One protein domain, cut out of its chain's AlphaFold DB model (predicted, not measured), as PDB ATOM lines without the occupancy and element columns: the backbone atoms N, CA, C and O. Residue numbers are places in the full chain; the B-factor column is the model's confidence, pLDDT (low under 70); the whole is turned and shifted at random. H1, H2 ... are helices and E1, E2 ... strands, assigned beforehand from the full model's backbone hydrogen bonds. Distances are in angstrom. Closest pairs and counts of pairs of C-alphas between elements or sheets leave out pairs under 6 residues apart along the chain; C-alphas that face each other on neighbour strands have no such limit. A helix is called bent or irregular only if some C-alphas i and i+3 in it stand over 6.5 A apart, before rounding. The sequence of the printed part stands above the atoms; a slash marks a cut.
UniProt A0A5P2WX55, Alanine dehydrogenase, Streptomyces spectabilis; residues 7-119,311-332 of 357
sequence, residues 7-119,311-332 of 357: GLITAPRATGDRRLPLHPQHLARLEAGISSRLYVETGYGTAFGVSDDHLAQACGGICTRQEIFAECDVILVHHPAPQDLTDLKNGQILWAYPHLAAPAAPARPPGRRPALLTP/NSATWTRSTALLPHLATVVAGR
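AT A GLANCE: This is residues 7 to 119 and 311 to 332 of the 357 residues of the protein "Alanine dehydrogenase" of Streptomyces spectabilis (UniProt A0A5P2WX55). Look for two small two-strand parallel sheets, E3 with E4 and E1 with E2, set near each other with printed residues 7 to 9 running between them; H4 packs on E1 on one side, and the bent helix H6 runs along the other side, next to short H1 and H2. H3 and the long unnamed stretch 97 to 119 lie towards opposite ends of the longest axis. You have 135 residues with six named helices and four named strands, in the order H1 H2 E1 H3 E2 H4 E3 H5 E4 H6; the class is mixed, helices and strands, with under half of the residues in named elements. The whole is compact, with a radius of gyration of the C-alphas of 14.1 A and spans of 39 by 32 by 26 A.

IN THESE COORDINATES: Find C-alpha 74 at (-51.416, -7.188, -29.373); from there E3 runs to residue 77, 9.8 A, and E4 holds residues 93 to 96, 9.6 A. E1 is residues 38 to 41, 10.1 A, and E2 is 61 to 63. H1 is residues 24 to 27, beginning at C-alpha 24 (-33.824, -3.115, -31.803); H2 is 32 to 35, H3 52 to 56, H4 65 to 71, 10.2 A, and H5 82 to 87. H6, residues 311 to 330, was assigned as one helix by its hydrogen bonds but is bent, with C-alphas 320 and 323 6.9 A apart: H6a is 311 to 320, 14.5 A, and H6b, which is irregular with C-alphas 323 and 326 6.8 A apart, is 323 to 330, ending at C-alpha 330 (-54.621, 3.432, -32.518).

HOW THE PARTS SIT: E3 and E4 are parallel at 19 degrees; look at N 75 and O 93, 2.8 A. With H5 they form a strand-helix-strand unit, two parallel neighbour strands with a helix between them in the chain, its crossover right-handed. E1, H3 and E2 form another, also right-handed; N 40 and O 61 are 2.9 A apart. E1 and E3 are near each other. The closest C-alphas of H4 and E1 are those of Arg 65 and Glu 41, 5.7 A. H2 and H6b only just touch, with 3 pairs of C-alphas within 8 A, the closest being Ile 34 and Ala 326, 6.5 A. H6a and H6b stand at a steep tilt of 64 degrees. In H3, H4, H5 and H6a every O i to N i+4 pair is within hydrogen-bond range, in H6b 3 of 4; H1 and H2 are too short for one.

THE WHOLE: The C-alphas of His 54 and Pro 110 are the farthest apart, 40.5 A. Residues 120 to 310 are not printed; C-alphas 119 and 311 are 19.1 A apart across this cut. Of the links printed whole, none is long. The pLDDT is under 70 at residues 13 to 15 and 97 to 119.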
ATOM      1  N   GLY A   7     -47.045  -6.097 -27.235       96.94
ATOM      2  CA  GLY A   7     -45.967  -6.908 -26.691       96.94
ATOM      3  C   GLY A   7     -45.133  -7.537 -27.801       96.94
ATOM      4  O   GLY A   7     -45.673  -8.216 -28.671       96.94
ATOM      5  N   LEU A   8     -43.822  -7.324 -27.779       96.12
ATOM      6  CA  LEU A   8     -42.872  -7.869 -28.740       96.12
ATOM      7  C   LEU A   8     -42.173  -9.076 -28.132       96.12
ATOM      8  O   LEU A   8     -41.471  -8.944 -27.130       96.12
ATOM      9  N   ILE A   9     -42.322 -10.233 -28.773       94.44
ATOM     10  CA  ILE A   9     -41.718 -11.483 -28.310       94.44
ATOM     11  C   ILE A   9     -40.746 -12.058 -29.343       94.44
ATOM     12  O   ILE A   9     -40.870 -11.867 -30.557       94.44
ATOM     13  N   THR A  10     -39.759 -12.778 -28.831       91.94
ATOM     14  CA  THR A  10     -38.788 -13.572 -29.582       91.94
ATOM     15  C   THR A  10     -39.390 -14.913 -29.994       91.94
ATOM     16  O   THR A  10     -40.293 -15.440 -29.336       91.94
ATOM     17  N   ALA A  11     -38.879 -15.508 -31.072       82.38
ATOM     18  CA  ALA A  11     -39.173 -16.910 -31.360       82.38
ATOM     19  C   ALA A  11     -38.590 -17.813 -30.250       82.38
ATOM     20  O   ALA A  11     -37.589 -17.447 -29.623       82.38
ATOM     21  N   PRO A  12     -39.169 -19.000 -29.987       75.62
ATOM     22  CA  PRO A  12     -38.610 -19.908 -28.995       75.62
ATOM     23  C   PRO A  12     -37.161 -20.256 -29.322       75.62
ATOM     24  O   PRO A  12     -36.853 -20.637 -30.447       75.62
ATOM     25  N   ARG A  13     -36.275 -20.232 -28.322       66.38
ATOM     26  CA  ARG A  13     -34.840 -20.524 -28.516       66.38
ATOM     27  C   ARG A  13     -34.572 -21.870 -29.199       66.38
ATOM     28  O   ARG A  13     -33.598 -21.992 -29.934       66.38
ATOM     29  N   ALA A  14     -35.444 -22.855 -28.982       64.81
ATOM     30  CA  ALA A  14     -35.347 -24.185 -29.582       64.81
ATOM     31  C   ALA A  14     -35.441 -24.184 -31.120       64.81
ATOM     32  O   ALA A  14     -34.967 -25.127 -31.746       64.81
ATOM     33  N   THR A  15     -36.017 -23.147 -31.741       69.25
ATOM     34  CA  THR A  15     -36.080 -23.039 -33.207       69.25
ATOM     35  C   THR A  15     -34.760 -22.569 -33.819       69.25
ATOM     36  O   THR A  15     -34.559 -22.720 -35.021       69.25
ATOM     37  N   GLY A  16     -33.860 -21.979 -33.019       75.50
ATOM     38  CA  GLY A  16     -32.627 -21.353 -33.503       75.50
ATOM     39  C   GLY A  16     -32.845 -20.080 -34.334       75.50
ATOM     40  O   GLY A  16     -31.870 -19.493 -34.809       75.50
ATOM     41  N   ASP A  17     -34.093 -19.631 -34.505       83.81
ATOM     42  CA  ASP A  17     -34.401 -18.404 -35.230       83.81
ATOM     43  C   ASP A  17     -34.086 -17.184 -34.362       83.81
ATOM     44  O   ASP A  17     -34.620 -17.000 -33.270       83.81
ATOM     45  N   ARG A  18     -33.187 -16.344 -34.871       90.75
ATOM     46  CA  ARG A  18     -32.717 -15.127 -34.202       90.75
ATOM     47  C   ARG A  18     -33.427 -13.874 -34.700       90.75
ATOM     48  O   ARG A  18     -33.083 -12.779 -34.267       90.75
ATOM     49  N   ARG A  19     -34.351 -13.995 -35.655       91.38
ATOM     50  CA  ARG A  19     -35.067 -12.841 -36.196       91.38
ATOM     51  C   ARG A  19     -36.075 -12.309 -35.193       91.38
ATOM     52  O   ARG A  19     -36.650 -13.046 -34.395       91.38
ATOM     53  N   LEU A  20     -36.304 -11.008 -35.283       93.38
ATOM     54  CA  LEU A  20     -37.244 -10.288 -34.439       93.38
ATOM     55  C   LEU A  20     -38.315  -9.624 -35.307       93.38
ATOM     56  O   LEU A  20     -38.063  -9.325 -36.477       93.38
ATOM     57  N   PRO A  21     -39.516  -9.371 -34.767       91.81
ATOM     58  CA  PRO A  21     -40.536  -8.643 -35.509       91.81
ATOM     59  C   PRO A  21     -40.161  -7.171 -35.748       91.81
ATOM     60  O   PRO A  21     -40.393  -6.650 -36.838       91.81
ATOM     61  N   LEU A  22     -39.547  -6.504 -34.762       94.12
ATOM     62  CA  LEU A  22     -38.940  -5.179 -34.919       94.12
ATOM     63  C   LEU A  22     -37.444  -5.214 -34.615       94.12
ATOM     64  O   LEU A  22     -37.010  -5.799 -33.625       94.12
ATOM     65  N   HIS A  23     -36.657  -4.526 -35.437       95.94
ATOM     66  CA  HIS A  23     -35.230  -4.388 -35.199       95.94
ATOM     67  C   HIS A  23     -34.981  -3.504 -33.962       95.94
ATOM     68  O   HIS A  23     -35.555  -2.415 -33.894       95.94
ATOM     69  N   PRO A  24     -34.099  -3.891 -33.018       95.69
ATOM     70  CA  PRO A  24     -33.824  -3.115 -31.803       95.69
ATOM     71  C   PRO A  24     -33.481  -1.642 -32.065       95.69
ATOM     72  O   PRO A  24     -34.019  -0.748 -31.424       95.69
ATOM     73  N   GLN A  25     -32.665  -1.364 -33.088       94.56
ATOM     74  CA  GLN A  25     -32.302   0.014 -33.456       94.56
ATOM     75  C   GLN A  25     -33.461   0.837 -34.048       94.56
ATOM     76  O   GLN A  25     -33.358   2.060 -34.121       94.56
ATOM     77  N   HIS A  26     -34.549   0.205 -34.500       95.19
ATOM     78  CA  HIS A  26     -35.738   0.935 -34.941       95.19
ATOM     79  C   HIS A  26     -36.582   1.414 -33.763       95.19
ATOM     80  O   HIS A  26     -37.189   2.474 -33.875       95.19
ATOM     81  N   LEU A  27     -36.580   0.692 -32.633       93.69
ATOM     82  CA  LEU A  27     -37.344   1.072 -31.440       93.69
ATOM     83  C   LEU A  27     -36.933   2.459 -30.929       93.69
ATOM     84  O   LEU A  27     -37.788   3.304 -30.697       93.69
ATOM     85  N   ALA A  28     -35.627   2.738 -30.894       86.56
ATOM     86  CA  ALA A  28     -35.076   4.029 -30.471       86.56
ATOM     87  C   ALA A  28     -35.461   5.222 -31.370       86.56
ATOM     88  O   ALA A  28     -35.235   6.370 -30.998       86.56
ATOM     89  N   ARG A  29     -36.007   4.970 -32.567       89.06
ATOM     90  CA  ARG A  29     -36.404   6.005 -33.536       89.06
ATOM     91  C   ARG A  29     -37.913   6.233 -33.577       89.06
ATOM     92  O   ARG A  29     -38.374   7.065 -34.354       89.06
ATOM     93  N   LEU A  30     -38.679   5.467 -32.804       92.38
ATOM     94  CA  LEU A  30     -40.128   5.599 -32.751       92.38
ATOM     95  C   LEU A  30     -40.530   6.839 -31.956       92.38
ATOM     96  O   LEU A  30     -39.899   7.205 -30.966       92.38
ATOM     97  N   GLU A  31     -41.628   7.461 -32.373       92.81
ATOM     98  CA  GLU A  31     -42.233   8.561 -31.631       92.81
ATOM     99  C   GLU A  31     -42.674   8.093 -30.238       92.81
ATOM    100  O   GLU A  31     -43.232   7.002 -30.091       92.81
ATOM    101  N   ALA A  32     -42.490   8.949 -29.226       89.31
ATOM    102  CA  ALA A  32     -42.791   8.642 -27.824       89.31
ATOM    103  C   ALA A  32     -44.222   8.117 -27.596       89.31
ATOM    104  O   ALA A  32     -44.445   7.251 -26.751       89.31
ATOM    105  N   GLY A  33     -45.198   8.602 -28.374       89.06
ATOM    106  CA  GLY A  33     -46.589   8.141 -28.298       89.06
ATOM    107  C   GLY A  33     -46.793   6.683 -28.733       89.06
ATOM    108  O   GLY A  33     -47.730   6.041 -28.268       89.06
ATOM    109  N   ILE A  34     -45.917   6.156 -29.595       92.50
ATOM    110  CA  ILE A  34     -45.925   4.756 -30.039       92.50
ATOM    111  C   ILE A  34     -45.019   3.925 -29.135       92.50
ATOM    112  O   ILE A  34     -45.458   2.900 -28.622       92.50
ATOM    113  N   SER A  35     -43.771   4.357 -28.915       93.38
ATOM    114  CA  SER A  35     -42.782   3.572 -28.168       93.38
ATOM    115  C   SER A  35     -43.205   3.295 -26.726       93.38
ATOM    116  O   SER A  35     -43.025   2.173 -26.261       93.38
ATOM    117  N   SER A  36     -43.866   4.245 -26.054       94.44
ATOM    118  CA  SER A  36     -44.415   4.061 -24.697       94.44
ATOM    119  C   SER A  36     -45.510   2.990 -24.590       94.44
ATOM    120  O   SER A  36     -45.866   2.578 -23.489       94.44
ATOM    121  N   ARG A  37     -46.058   2.527 -25.721       95.94
ATOM    122  CA  ARG A  37     -47.059   1.450 -25.802       95.94
ATOM    123  C   ARG A  37     -46.460   0.101 -26.203       95.94
ATOM    124  O   ARG A  37     -47.205  -0.876 -26.297       95.94
ATOM    125  N   LEU A  38     -45.155   0.053 -26.474       96.81
ATOM    126  CA  LEU A  38     -44.442  -1.164 -26.842       96.81
ATOM    127  C   LEU A  38     -43.778  -1.768 -25.607       96.81
ATOM    128  O   LEU A  38     -42.942  -1.119 -24.990       96.81
ATOM    129  N   TYR A  39     -44.095  -3.012 -25.285       97.81
ATOM    130  CA  TYR A  39     -43.442  -3.776 -24.222       97.81
ATOM    131  C   TYR A  39     -42.625  -4.894 -24.849       97.81
ATOM    132  O   TYR A  39     -43.074  -5.531 -25.800       97.81
ATOM    133  N   VAL A  40     -41.407  -5.114 -24.368       97.44
ATOM    134  CA  VAL A  40     -40.437  -5.987 -25.039       97.44
ATOM    135  C   VAL A  40     -40.047  -7.145 -24.126       97.44
ATOM    136  O   VAL A  40     -39.816  -6.947 -22.937       97.44
ATOM    137  N   GLU A  41     -39.984  -8.360 -24.674       97.25
ATOM    138  CA  GLU A  41     -39.591  -9.556 -23.921       97.25
ATOM    139  C   GLU A  41     -38.153  -9.439 -23.384       97.25
ATOM    140  O   GLU A  41     -37.250  -8.979 -24.084       97.25
ATOM    141  N   THR A  42     -37.911  -9.909 -22.160       96.81
ATOM    142  CA  THR A  42     -36.558 -10.039 -21.598       96.81
ATOM    143  C   THR A  42     -35.611 -10.765 -22.562       96.81
ATOM    144  O   THR A  42     -35.887 -11.871 -23.035       96.81
ATOM    145  N   GLY A  43     -34.459 -10.159 -22.843       95.06
ATOM    146  CA  GLY A  43     -33.438 -10.690 -23.738       95.06
ATOM    147  C   GLY A  43     -33.712 -10.497 -25.232       95.06
ATOM    148  O   GLY A  43     -32.937 -11.023 -26.039       95.06
ATOM    149  N   TYR A  44     -34.748  -9.747 -25.628       95.75
ATOM    150  CA  TYR A  44     -35.128  -9.511 -27.029       95.75
ATOM    151  C   TYR A  44     -33.964  -9.032 -27.907       95.75
ATOM    152  O   TYR A  44     -33.775  -9.520 -29.018       95.75
ATOM    153  N   GLY A  45     -33.142  -8.110 -27.400       95.12
ATOM    154  CA  GLY A  45     -32.023  -7.513 -28.135       95.12
ATOM    155  C   GLY A  45     -30.734  -8.340 -28.170       95.12
ATOM    156  O   GLY A  45     -29.799  -7.967 -28.881       95.12
ATOM    157  N   THR A  46     -30.662  -9.465 -27.449       94.19
ATOM    158  CA  THR A  46     -29.395 -10.172 -27.173       94.19
ATOM    159  C   THR A  46     -28.655 -10.581 -28.448       94.19
ATOM    160  O   THR A  46     -27.462 -10.319 -28.586       94.19
ATOM    161  N   ALA A  47     -29.357 -11.167 -29.426       92.81
ATOM    162  CA  ALA A  47     -28.754 -11.605 -30.692       92.81
ATOM    163  C   ALA A  47     -28.249 -10.443 -31.575       92.81
ATOM    164  O   ALA A  47     -27.526 -10.671 -32.542       92.81
ATOM    165  N   PHE A  48     -28.624  -9.208 -31.238       95.25
ATOM    166  CA  PHE A  48     -28.282  -7.973 -31.945       95.25
ATOM    167  C   PHE A  48     -27.287  -7.113 -31.157       95.25
ATOM    168  O   PHE A  48     -26.979  -6.003 -31.585       95.25
ATOM    169  N   GLY A  49     -26.794  -7.605 -30.014       95.06
ATOM    170  CA  GLY A  49     -25.862  -6.872 -29.159       95.06
ATOM    171  C   GLY A  49     -26.497  -5.686 -28.427       95.06
ATOM    172  O   GLY A  49     -25.790  -4.738 -28.101       95.06
ATOM    173  N   VAL A  50     -27.812  -5.716 -28.186       95.50
ATOM    174  CA  VAL A  50     -28.529  -4.663 -27.452       95.50
ATOM    175  C   VAL A  50     -29.017  -5.216 -26.114       95.50
ATOM    176  O   VAL A  50     -29.690  -6.245 -26.090       95.50
ATOM    177  N   SER A  51     -28.667  -4.547 -25.011       96.69
ATOM    178  CA  SER A  51     -29.090  -4.940 -23.664       96.69
ATOM    179  C   SER A  51     -30.531  -4.528 -23.363       96.69
ATOM    180  O   SER A  51     -31.054  -3.567 -23.933       96.69
ATOM    181  N   ASP A  52     -31.148  -5.228 -22.414       97.25
ATOM    182  CA  ASP A  52     -32.491  -4.910 -21.925       97.25
ATOM    183  C   ASP A  52     -32.548  -3.507 -21.300       97.25
ATOM    184  O   ASP A  52     -33.487  -2.765 -21.572       97.25
ATOM    185  N   ASP A  53     -31.505  -3.086 -20.574       95.88
ATOM    186  CA  ASP A  53     -31.405  -1.730 -20.009       95.88
ATOM    187  C   ASP A  53     -31.460  -0.640 -21.087       95.88
ATOM    188  O   ASP A  53     -32.086   0.403 -20.901       95.88
ATOM    189  N   HIS A  54     -30.815  -0.877 -22.234       95.12
ATOM    190  CA  HIS A  54     -30.851   0.061 -23.351       95.12
ATOM    191  C   HIS A  54     -32.224   0.064 -24.031       95.12
ATOM    192  O   HIS A  54     -32.742   1.120 -24.386       95.12
ATOM    193  N   LEU A  55     -32.837  -1.111 -24.193       95.38
ATOM    194  CA  LEU A  55     -34.172  -1.233 -24.775       95.38
ATOM    195  C   LEU A  55     -35.249  -0.584 -23.902       95.38
ATOM    196  O   LEU A  55     -36.121   0.084 -24.450       95.38
ATOM    197  N   ALA A  56     -35.151  -0.703 -22.577       94.88
ATOM    198  CA  ALA A  56     -36.084  -0.103 -21.624       94.88
ATOM    199  C   ALA A  56     -36.192   1.426 -21.768       94.88
ATOM    200  O   ALA A  56     -37.233   2.003 -21.475       94.88
ATOM    201  N   GLN A  57     -35.134   2.088 -22.248       94.06
ATOM    202  CA  GLN A  57     -35.125   3.533 -22.510       94.06
ATOM    203  C   GLN A  57     -35.862   3.913 -23.807       94.06
ATOM    204  O   GLN A  57     -36.208   5.076 -24.004       94.06
ATOM    205  N   ALA A  58     -36.080   2.947 -24.701       92.06
ATOM    206  CA  ALA A  58     -36.631   3.135 -26.041       92.06
ATOM    207  C   ALA A  58     -38.049   2.559 -26.211       92.06
ATOM    208  O   ALA A  58     -38.597   2.606 -27.314       92.06
ATOM    209  N   CYS A  59     -38.645   1.995 -25.159       95.19
ATOM    210  CA  CYS A  59     -39.977   1.397 -25.183       95.19
ATOM    211  C   CYS A  59     -40.722   1.613 -23.850       95.19
ATOM    212  O   CYS A  59     -40.205   2.237 -22.929       95.19
ATOM    213  N   GLY A  60     -41.957   1.122 -23.751       93.56
ATOM    214  CA  GLY A  60     -42.785   1.177 -22.543       93.56
ATOM    215  C   GLY A  60     -42.284   0.290 -21.400       93.56
ATOM    216  O   GLY A  60     -42.706   0.478 -20.262       93.56
ATOM    217  N   GLY A  61     -41.372  -0.645 -21.677       95.56
ATOM    218  CA  GLY A  61     -40.690  -1.434 -20.658       95.56
ATOM    219  C   GLY A  61     -40.244  -2.811 -21.138       95.56
ATOM    220  O   GLY A  61     -40.593  -3.267 -22.232       95.56
ATOM    221  N   ILE A  62     -39.475  -3.476 -20.276       97.88
ATOM    222  CA  ILE A  62     -39.079  -4.876 -20.428       97.88
ATOM    223  C   ILE A  62     -39.997  -5.731 -19.564       97.88
ATOM    224  O   ILE A  62     -40.193  -5.437 -18.387       97.88
ATOM    225  N   CYS A  63     -40.539  -6.790 -20.151       97.19
ATOM    226  CA  CYS A  63     -41.472  -7.697 -19.501       97.19
ATOM    227  C   CYS A  63     -41.063  -9.146 -19.757       97.19
ATOM    228  O   CYS A  63     -40.467  -9.487 -20.781       97.19
ATOM    229  N   THR A  64     -41.441 -10.033 -18.851       96.69
ATOM    230  CA  THR A  64     -41.413 -11.468 -19.115       96.69
ATOM    231  C   THR A  64     -42.442 -11.824 -20.189       96.69
ATOM    232  O   THR A  64     -43.447 -11.134 -20.386       96.69
ATOM    233  N   ARG A  65     -42.237 -12.958 -20.869       95.06
ATOM    234  CA  ARG A  65     -43.208 -13.472 -21.846       95.06
ATOM    235  C   ARG A  65     -44.603 -13.627 -21.235       95.06
ATOM    236  O   ARG A  65     -45.590 -13.257 -21.860       95.06
ATOM    237  N   GLN A  66     -44.678 -14.121 -19.997       94.69
ATOM    238  CA  GLN A  66     -45.939 -14.308 -19.277       94.69
ATOM    239  C   GLN A  66     -46.664 -12.979 -19.031       94.69
ATOM    240  O   GLN A  66     -47.871 -12.912 -19.244       94.69
ATOM    241  N   GLU A  67     -45.950 -11.926 -18.630       96.50
ATOM    242  CA  GLU A  67     -46.523 -10.584 -18.448       96.50
ATOM    243  C   GLU A  67     -47.023  -9.998 -19.774       96.50
ATOM    244  O   GLU A  67     -48.110  -9.431 -19.823       96.50
ATOM    245  N   ILE A  68     -46.294 -10.210 -20.875       96.44
ATOM    246  CA  ILE A  68     -46.726  -9.775 -22.210       96.44
ATOM    247  C   ILE A  68     -48.059 -10.428 -22.599       96.44
ATOM    248  O   ILE A  68     -49.002  -9.728 -22.965       96.44
ATOM    249  N   PHE A  69     -48.182 -11.752 -22.472       94.38
ATOM    250  CA  PHE A  69     -49.456 -12.439 -22.717       94.38
ATOM    251  C   PHE A  69     -50.527 -12.089 -21.675       94.38
ATOM    252  O   PHE A  69     -51.722 -12.214 -21.955       94.38
ATOM    253  N   ALA A  70     -50.134 -11.652 -20.477       94.62
ATOM    254  CA  ALA A  70     -51.073 -11.263 -19.442       94.62
ATOM    255  C   ALA A  70     -51.728  -9.902 -19.722       94.62
ATOM    256  O   ALA A  70     -52.955  -9.813 -19.619       94.62
ATOM    257  N   GLU A  71     -50.927  -8.909 -20.110       94.25
ATOM    258  CA  GLU A  71     -51.291  -7.489 -20.067       94.25
ATOM    259  C   GLU A  71     -51.423  -6.829 -21.450       94.25
ATOM    260  O   GLU A  71     -52.146  -5.844 -21.579       94.25
ATOM    261  N   CYS A  72     -50.752  -7.335 -22.496       95.75
ATOM    262  CA  CYS A  72     -50.758  -6.673 -23.808       95.75
ATOM    263  C   CYS A  72     -51.991  -7.027 -24.653       95.75
ATOM    264  O   CYS A  72     -52.438  -8.175 -24.685       95.75
ATOM    265  N   ASP A  73     -52.499  -6.068 -25.428       94.12
ATOM    266  CA  ASP A  73     -53.625  -6.287 -26.349       94.12
ATOM    267  C   ASP A  73     -53.199  -7.000 -27.645       94.12
ATOM    268  O   ASP A  73     -53.941  -7.811 -28.213       94.12
ATOM    269  N   VAL A  74     -52.001  -6.671 -28.133       93.25
ATOM    270  CA  VAL A  74     -51.416  -7.188 -29.373       93.25
ATOM    271  C   VAL A  74     -50.108  -7.894 -29.058       93.25
ATOM    272  O   VAL A  74     -49.220  -7.307 -28.452       93.25
ATOM    273  N   ILE A  75     -49.957  -9.128 -29.521       93.88
ATOM    274  CA  ILE A  75     -48.717  -9.895 -29.444       93.88
ATOM    275  C   ILE A  75     -48.078  -9.893 -30.825       93.88
ATOM    276  O   ILE A  75     -48.657 -10.404 -31.783       93.88
ATOM    277  N   LEU A  76     -46.896  -9.299 -30.932       92.94
ATOM    278  CA  LEU A  76     -46.128  -9.186 -32.161       92.94
ATOM    279  C   LEU A  76     -44.932 -10.148 -32.115       92.94
ATOM    280  O   LEU A  76     -44.066 -10.041 -31.248       92.94
ATOM    281  N   VAL A  77     -44.874 -11.077 -33.071       90.38
ATOM    282  CA  VAL A  77     -43.838 -12.120 -33.166       90.38
ATOM    283  C   VAL A  77     -43.468 -12.391 -34.620       90.38
ATOM    284  O   VAL A  77     -44.302 -12.262 -35.511       90.38
ATOM    285  N   HIS A  78     -42.218 -12.780 -34.892       85.38
ATOM    286  CA  HIS A  78     -41.819 -13.138 -36.256       85.38
ATOM    287  C   HIS A  78     -42.475 -14.456 -36.712       85.38
ATOM    288  O   HIS A  78     -43.265 -14.453 -37.659       85.38
ATOM    289  N   HIS A  79     -42.209 -15.553 -35.990       80.69
ATOM    290  CA  HIS A  79     -42.879 -16.845 -36.153       80.69
ATOM    291  C   HIS A  79     -43.467 -17.317 -34.820       80.69
ATOM    292  O   HIS A  79     -42.699 -17.533 -33.880       80.69
ATOM    293  N   PRO A  80     -44.796 -17.486 -34.725       83.00
ATOM    294  CA  PRO A  80     -45.427 -17.975 -33.511       83.00
ATOM    295  C   PRO A  80     -45.156 -19.468 -33.328       83.00
ATOM    296  O   PRO A  80     -45.233 -20.257 -34.273       83.00
ATOM    297  N   ALA A  81     -44.894 -19.864 -32.091       83.50
ATOM    298  CA  ALA A  81     -44.867 -21.254 -31.676       83.50
ATOM    299  C   ALA A  81     -46.286 -21.776 -31.399       83.50
ATOM    300  O   ALA A  81     -47.186 -20.987 -31.106       83.50
ATOM    301  N   PRO A  82     -46.499 -23.105 -31.386       83.31
ATOM    302  CA  PRO A  82     -47.769 -23.683 -30.947       83.31
ATOM    303  C   PRO A  82     -48.208 -23.190 -29.561       83.31
ATOM    304  O   PRO A  82     -49.376 -22.866 -29.378       83.31
ATOM    305  N   GLN A  83     -47.267 -23.059 -28.619       84.44
ATOM    306  CA  GLN A  83     -47.542 -22.550 -27.273       84.44
ATOM    307  C   GLN A  83     -48.023 -21.092 -27.291       84.44
ATOM    308  O   GLN A  83     -48.997 -20.775 -26.616       84.44
ATOM    309  N   ASP A  84     -47.421 -20.233 -28.127       85.94
ATOM    310  CA  ASP A  84     -47.845 -18.833 -28.261       85.94
ATOM    311  C   ASP A  84     -49.324 -18.751 -28.690       85.94
ATOM    312  O   ASP A  84     -50.045 -17.852 -28.273       85.94
ATOM    313  N   LEU A  85     -49.816 -19.708 -29.490       83.50
ATOM    314  CA  LEU A  85     -51.227 -19.772 -29.895       83.50
ATOM    315  C   LEU A  85     -52.161 -20.210 -28.757       83.50
ATOM    316  O   LEU A  85     -53.312 -19.771 -28.704       83.50
ATOM    317  N   THR A  86     -51.686 -21.084 -27.870       85.81
ATOM    318  CA  THR A  86     -52.431 -21.558 -26.696       85.81
ATOM    319  C   THR A  86     -52.531 -20.476 -25.620       85.81
ATOM    320  O   THR A  86     -53.599 -20.319 -25.015       85.81
ATOM    321  N   ASP A  87     -51.459 -19.705 -25.434       87.56
ATOM    322  CA  ASP A  87     -51.339 -18.666 -24.405       87.56
ATOM    323  C   ASP A  87     -52.150 -17.397 -24.732       87.56
ATOM    324  O   ASP A  87     -52.481 -16.622 -23.831       87.56
ATOM    325  N   LEU A  88     -52.552 -17.201 -25.996       87.06
ATOM    326  CA  LEU A  88     -53.423 -16.090 -26.403       87.06
ATOM    327  C   LEU A  88     -54.778 -16.119 -25.686       87.06
ATOM    328  O   LEU A  88     -55.571 -17.060 -25.822       87.06
ATOM    329  N   LYS A  89     -55.100 -15.018 -25.007       87.69
ATOM    330  CA  LYS A  89     -56.388 -14.769 -24.359       87.69
ATOM    331  C   LYS A  89     -57.459 -14.346 -25.366       87.69
ATOM    332  O   LYS A  89     -57.192 -13.851 -26.462       87.69
ATOM    333  N   ASN A  90     -58.723 -14.504 -24.972       83.44
ATOM    334  CA  ASN A  90     -59.850 -14.023 -25.767       83.44
ATOM    335  C   ASN A  90     -59.775 -12.498 -25.940       83.44
ATOM    336  O   ASN A  90     -59.681 -11.769 -24.961       83.44
ATOM    337  N   GLY A  91     -59.850 -12.027 -27.187       83.25
ATOM    338  CA  GLY A  91     -59.787 -10.600 -27.520       83.25
ATOM    339  C   GLY A  91     -58.395 -10.099 -27.915       83.25
ATOM    340  O   GLY A  91     -58.328  -9.108 -28.646       83.25
ATOM    341  N   GLN A  92     -57.323 -10.812 -27.546       88.19
ATOM    342  CA  GLN A  92     -55.960 -10.485 -27.975       88.19
ATOM    343  C   GLN A  92     -55.754 -10.710 -29.477       88.19
ATOM    344  O   GLN A  92     -56.451 -11.491 -30.136       88.19
ATOM    345  N   ILE A  93     -54.786  -9.984 -30.026       87.88
ATOM    346  CA  ILE A  93     -54.436  -9.981 -31.446       87.88
ATOM    347  C   ILE A  93     -53.045 -10.583 -31.601       87.88
ATOM    348  O   ILE A  93     -52.121 -10.159 -30.922       87.88
ATOM    349  N   LEU A  94     -52.885 -11.535 -32.521       87.00
ATOM    350  CA  LEU A  94     -51.571 -12.046 -32.896       87.00
ATOM    351  C   LEU A  94     -51.146 -11.402 -34.209       87.00
ATOM    352  O   LEU A  94     -51.694 -11.702 -35.269       87.00
ATOM    353  N   TRP A  95     -50.141 -10.545 -34.140       87.25
ATOM    354  CA  TRP A  95     -49.503  -9.969 -35.305       87.25
ATOM    355  C   TRP A  95     -48.238 -10.764 -35.626       87.25
ATOM    356  O   TRP A  95     -47.262 -10.729 -34.883       87.25
ATOM    357  N   ALA A  96     -48.261 -11.515 -36.725       81.56
ATOM    358  CA  ALA A  96     -47.132 -12.335 -37.145       81.56
ATOM    359  C   ALA A  96     -46.958 -12.335 -38.662       81.56
ATOM    360  O   ALA A  96     -47.893 -12.030 -39.407       81.56
ATOM    361  N   TYR A  97     -45.763 -12.695 -39.137       68.94
ATOM    362  CA  TYR A  97     -45.523 -12.797 -40.573       68.94
ATOM    363  C   TYR A  97     -46.216 -14.041 -41.155       68.94
ATOM    364  O   TYR A  97     -46.157 -15.120 -40.560       68.94
ATOM    365  N   PRO A  98     -46.864 -13.922 -42.331       51.09
ATOM    366  CA  PRO A  98     -47.658 -14.986 -42.938       51.09
ATOM    367  C   PRO A  98     -46.785 -16.038 -43.624       51.09
ATOM    368  O   PRO A  98     -46.872 -16.246 -44.825       51.09
ATOM    369  N   HIS A  99     -45.962 -16.739 -42.857       53.44
ATOM    370  CA  HIS A  99     -45.480 -18.056 -43.243       53.44
ATOM    371  C   HIS A  99     -45.664 -18.973 -42.038       53.44
ATOM    372  O   HIS A  99     -44.716 -19.366 -41.368       53.44
ATOM    373  N   LEU A 100     -46.922 -19.339 -41.776       36.31
ATOM    374  CA  LEU A 100     -47.282 -20.530 -40.996       36.31
ATOM    375  C   LEU A 100     -46.999 -21.811 -41.814       36.31
ATOM    376  O   LEU A 100     -47.743 -22.780 -41.746       36.31
ATOM    377  N   ALA A 101     -45.937 -21.803 -42.625       31.59
ATOM    378  CA  ALA A 101     -45.548 -22.884 -43.523       31.59
ATOM    379  C   ALA A 101     -44.693 -23.940 -42.799       31.59
ATOM    380  O   ALA A 101     -43.749 -24.483 -43.365       31.59
ATOM    381  N   ALA A 102     -45.018 -24.237 -41.540       31.48
ATOM    382  CA  ALA A 102     -44.671 -25.537 -40.983       31.48
ATOM    383  C   ALA A 102     -45.731 -26.536 -41.488       31.48
ATOM    384  O   ALA A 102     -46.920 -26.213 -41.423       31.48
ATOM    385  N   PRO A 103     -45.360 -27.745 -41.947       32.34
ATOM    386  CA  PRO A 103     -46.292 -28.749 -42.489       32.34
ATOM    387  C   PRO A 103     -47.286 -29.320 -41.457       32.34
ATOM    388  O   PRO A 103     -48.030 -30.252 -41.745       32.34
ATOM    389  N   ALA A 104     -47.344 -28.740 -40.262       33.56
ATOM    390  CA  ALA A 104     -48.349 -28.994 -39.251       33.56
ATOM    391  C   ALA A 104     -48.655 -27.672 -38.538       33.56
ATOM    392  O   ALA A 104     -48.160 -27.412 -37.442       33.56
ATOM    393  N   ALA A 105     -49.453 -26.802 -39.162       35.84
ATOM    394  CA  ALA A 105     -50.129 -25.769 -38.390       35.84
ATOM    395  C   ALA A 105     -50.983 -26.495 -37.332       35.84
ATOM    396  O   ALA A 105     -51.828 -27.312 -37.714       35.84
ATOM    397  N   PRO A 106     -50.762 -26.283 -36.021       40.06
ATOM    398  CA  PRO A 106     -51.584 -26.926 -35.009       40.06
ATOM    399  C   PRO A 106     -53.043 -26.533 -35.244       40.06
ATOM    400  O   PRO A 106     -53.352 -25.368 -35.517       40.06
ATOM    401  N   ALA A 107     -53.932 -27.525 -35.181       39.59
ATOM    402  CA  ALA A 107     -55.362 -27.315 -35.324       39.59
ATOM    403  C   ALA A 107     -55.802 -26.193 -34.376       39.59
ATOM    404  O   ALA A 107     -55.578 -26.236 -33.166       39.59
ATOM    405  N   ARG A 108     -56.390 -25.149 -34.955       50.34
ATOM    406  CA  ARG A 108     -56.826 -23.964 -34.225       50.34
ATOM    407  C   ARG A 108     -57.901 -24.362 -33.203       50.34
ATOM    408  O   ARG A 108     -58.882 -24.988 -33.605       50.34
ATOM    409  N   PRO A 109     -57.780 -23.987 -31.917       41.16
ATOM    410  CA  PRO A 109     -58.822 -24.286 -30.944       41.16
ATOM    411  C   PRO A 109     -60.137 -23.581 -31.336       41.16
ATOM    412  O   PRO A 109     -60.119 -22.390 -31.683       41.16
ATOM    413  N   PRO A 110     -61.285 -24.283 -31.315       38.53
ATOM    414  CA  PRO A 110     -62.574 -23.701 -31.669       38.53
ATOM    415  C   PRO A 110     -62.926 -22.534 -30.729       38.53
ATOM    416  O   PRO A 110     -62.695 -22.592 -29.527       38.53
ATOM    417  N   GLY A 111     -63.471 -21.447 -31.287       38.41
ATOM    418  CA  GLY A 111     -63.939 -20.278 -30.524       38.41
ATOM    419  C   GLY A 111     -62.935 -19.131 -30.349       38.41
ATOM    420  O   GLY A 111     -63.356 -18.014 -30.061       38.41
ATOM    421  N   ARG A 112     -61.634 -19.335 -30.611       45.44
ATOM    422  CA  ARG A 112     -60.630 -18.253 -30.585       45.44
ATOM    423  C   ARG A 112     -60.341 -17.747 -32.004       45.44
ATOM    424  O   ARG A 112     -59.967 -18.507 -32.905       45.44
ATOM    425  N   ARG A 113     -60.563 -16.450 -32.253       45.03
ATOM    426  CA  ARG A 113     -60.201 -15.785 -33.520       45.03
ATOM    427  C   ARG A 113     -59.064 -14.786 -33.285       45.03
ATOM    428  O   ARG A 113     -59.361 -13.607 -33.105       45.03
ATOM    429  N   PRO A 114     -57.787 -15.216 -33.288       47.47
ATOM    430  CA  PRO A 114     -56.699 -14.256 -33.412       47.47
ATOM    431  C   PRO A 114     -56.877 -13.510 -34.737       47.47
ATOM    432  O   PRO A 114     -57.070 -14.126 -35.789       47.47
ATOM    433  N   ALA A 115     -56.884 -12.180 -34.684       46.88
ATOM    434  CA  ALA A 115     -56.795 -11.369 -35.887       46.88
ATOM    435  C   ALA A 115     -55.339 -11.420 -36.358       46.88
ATOM    436  O   ALA A 115     -54.484 -10.788 -35.749       46.88
ATOM    437  N   LEU A 116     -55.056 -12.216 -37.392       49.50
ATOM    438  CA  LEU A 116     -53.743 -12.236 -38.027       49.50
ATOM    439  C   LEU A 116     -53.629 -11.005 -38.930       49.50
ATOM    440  O   LEU A 116     -54.261 -10.946 -39.983       49.50
ATOM    441  N   LEU A 117     -52.844 -10.019 -38.506       49.03
ATOM    442  CA  LEU A 117     -52.464  -8.887 -39.349       49.03
ATOM    443  C   LEU A 117     -51.274  -9.304 -40.211       49.03
ATOM    444  O   LEU A 117     -50.188  -9.553 -39.701       49.03
ATOM    445  N   THR A 118     -51.473  -9.399 -41.521       48.56
ATOM    446  CA  THR A 118     -50.395  -9.679 -42.470       48.56
ATOM    447  C   THR A 118     -49.950  -8.361 -43.105       48.56
ATOM    448  O   THR A 118     -50.801  -7.602 -43.573       48.56
ATOM    449  N   PRO A 119     -48.647  -8.022 -43.118       41.78
ATOM    450  CA  PRO A 119     -48.194  -6.891 -43.914       41.78
ATOM    451  C   PRO A 119     -48.476  -7.209 -45.386       41.78
ATOM    452  O   PRO A 119     -48.074  -8.258 -45.896       41.78
ATOM    453  N   ASN A 311     -30.040 -10.596 -38.930       95.44
ATOM    454  CA  ASN A 311     -29.979  -9.174 -38.611       95.44
ATOM    455  C   ASN A 311     -30.551  -8.326 -39.762       95.44
ATOM    456  O   ASN A 311     -31.549  -7.627 -39.584       95.44
ATOM    457  N   SER A 312     -30.006  -8.486 -40.972       93.94
ATOM    458  CA  SER A 312     -30.492  -7.807 -42.180       93.94
ATOM    459  C   SER A 312     -31.942  -8.166 -42.511       93.94
ATOM    460  O   SER A 312     -32.719  -7.304 -42.927       93.94
ATOM    461  N   ALA A 313     -32.334  -9.422 -42.278       91.12
ATOM    462  CA  ALA A 313     -33.711  -9.873 -42.433       91.12
ATOM    463  C   ALA A 313     -34.670  -9.157 -41.477       91.12
ATOM    464  O   ALA A 313     -35.710  -8.652 -41.905       91.12
ATOM    465  N   THR A 314     -34.296  -9.067 -40.200       92.62
ATOM    466  CA  THR A 314     -35.051  -8.345 -39.170       92.62
ATOM    467  C   THR A 314     -35.157  -6.867 -39.510       92.62
ATOM    468  O   THR A 314     -36.246  -6.310 -39.438       92.62
ATOM    469  N   TRP A 315     -34.058  -6.234 -39.932       93.38
ATOM    470  CA  TRP A 315     -34.065  -4.837 -40.364       93.38
ATOM    471  C   TRP A 315     -35.070  -4.611 -41.492       93.38
ATOM    472  O   TRP A 315     -35.988  -3.808 -41.352       93.38
ATOM    473  N   THR A 316     -34.945  -5.378 -42.577       87.56
ATOM    474  CA  THR A 316     -35.764  -5.230 -43.789       87.56
ATOM    475  C   THR A 316     -37.251  -5.410 -43.486       87.56
ATOM    476  O   THR A 316     -38.081  -4.583 -43.867       87.56
ATOM    477  N   ARG A 317     -37.595  -6.468 -42.742       85.12
ATOM    478  CA  ARG A 317     -38.974  -6.766 -42.337       85.12
ATOM    479  C   ARG A 317     -39.522  -5.724 -41.374       85.12
ATOM    480  O   ARG A 317     -40.653  -5.273 -41.550       85.12
ATOM    481  N   SER A 318     -38.713  -5.305 -40.406       89.88
ATOM    482  CA  SER A 318     -39.076  -4.260 -39.460       89.88
ATOM    483  C   SER A 318     -39.357  -2.944 -40.179       89.88
ATOM    484  O   SER A 318     -40.390  -2.347 -39.908       89.88
ATOM    485  N   THR A 319     -38.532  -2.528 -41.149       88.12
ATOM    486  CA  THR A 319     -38.773  -1.319 -41.957       88.12
ATOM    487  C   THR A 319     -40.126  -1.358 -42.666       88.12
ATOM    488  O   THR A 319     -40.826  -0.350 -42.680       88.12
ATOM    489  N   ALA A 320     -40.524  -2.513 -43.206       82.88
ATOM    490  CA  ALA A 320     -41.841  -2.682 -43.821       82.88
ATOM    491  C   ALA A 320     -42.992  -2.640 -42.796       82.88
ATOM    492  O   ALA A 320     -44.109  -2.269 -43.145       82.88
ATOM    493  N   LEU A 321     -42.731  -3.001 -41.536       85.44
ATOM    494  CA  LEU A 321     -43.728  -3.022 -40.465       85.44
ATOM    495  C   LEU A 321     -43.953  -1.649 -39.817       85.44
ATOM    496  O   LEU A 321     -45.075  -1.349 -39.410       85.44
ATOM    497  N   LEU A 322     -42.905  -0.818 -39.721       88.38
ATOM    498  CA  LEU A 322     -42.931   0.466 -39.005       88.38
ATOM    499  C   LEU A 322     -44.130   1.364 -39.377       88.38
ATOM    500  O   LEU A 322     -44.782   1.849 -38.449       88.38
ATOM    501  N   PRO A 323     -44.497   1.553 -40.667       87.94
ATOM    502  CA  PRO A 323     -45.622   2.417 -41.040       87.94
ATOM    503  C   PRO A 323     -46.978   1.960 -40.486       87.94
ATOM    504  O   PRO A 323     -47.909   2.756 -40.397       87.94
ATOM    505  N   HIS A 324     -47.104   0.686 -40.109       86.31
ATOM    506  CA  HIS A 324     -48.349   0.105 -39.614       86.31
ATOM    507  C   HIS A 324     -48.488   0.181 -38.088       86.31
ATOM    508  O   HIS A 324     -49.598   0.028 -37.579       86.31
ATOM    509  N   LEU A 325     -47.400   0.437 -37.347       89.50
ATOM    510  CA  LEU A 325     -47.424   0.456 -35.877       89.50
ATOM    511  C   LEU A 325     -48.416   1.486 -35.334       89.50
ATOM    512  O   LEU A 325     -49.203   1.158 -34.449       89.50
ATOM    513  N   ALA A 326     -48.430   2.699 -35.895       89.88
ATOM    514  CA  ALA A 326     -49.338   3.762 -35.467       89.88
ATOM    515  C   ALA A 326     -50.812   3.351 -35.624       89.88
ATOM    516  O   ALA A 326     -51.610   3.519 -34.704       89.88
ATOM    517  N   THR A 327     -51.165   2.752 -36.766       89.12
ATOM    518  CA  THR A 327     -52.517   2.245 -37.038       89.12
ATOM    519  C   THR A 327     -52.905   1.117 -36.084       89.12
ATOM    520  O   THR A 327     -54.040   1.074 -35.611       89.12
ATOM    521  N   VAL A 328     -51.972   0.214 -35.768       89.00
ATOM    522  CA  VAL A 328     -52.227  -0.890 -34.834       89.00
ATOM    523  C   VAL A 328     -52.434  -0.374 -33.411       89.00
ATOM    524  O   VAL A 328     -53.445  -0.716 -32.798       89.00
ATOM    525  N   VAL A 329     -51.558   0.512 -32.927       91.69
ATOM    526  CA  VAL A 329     -51.658   1.143 -31.598       91.69
ATOM    527  C   VAL A 329     -52.919   2.003 -31.466       91.69
ATOM    528  O   VAL A 329     -53.537   2.023 -30.405       91.69
ATOM    529  N   ALA A 330     -53.367   2.672 -32.531       89.75
ATOM    530  CA  ALA A 330     -54.621   3.432 -32.518       89.75
ATOM    531  C   ALA A 330     -55.869   2.541 -32.328       89.75
ATOM    532  O   ALA A 330     -56.921   3.020 -31.907       89.75
ATOM    533  N   GLY A 331     -55.745   1.236 -32.586       87.06
ATOM    534  CA  GLY A 331     -56.768   0.237 -32.312       87.06
ATOM    535  C   GLY A 331     -57.701  -0.063 -33.482       87.06
ATOM    536  O   GLY A 331     -57.650   0.554 -34.546       87.06
ATOM    537  N   ARG A 332     -58.580  -1.054 -33.272       82.44
ATOM    538  CA  ARG A 332     -59.355  -1.723 -34.337       82.44
ATOM    539  C   ARG A 332     -60.180  -0.788 -35.221       82.44
ATOM    540  O   ARG A 332     -60.342  -1.068 -36.403       82.44
TER     541      ARG A 332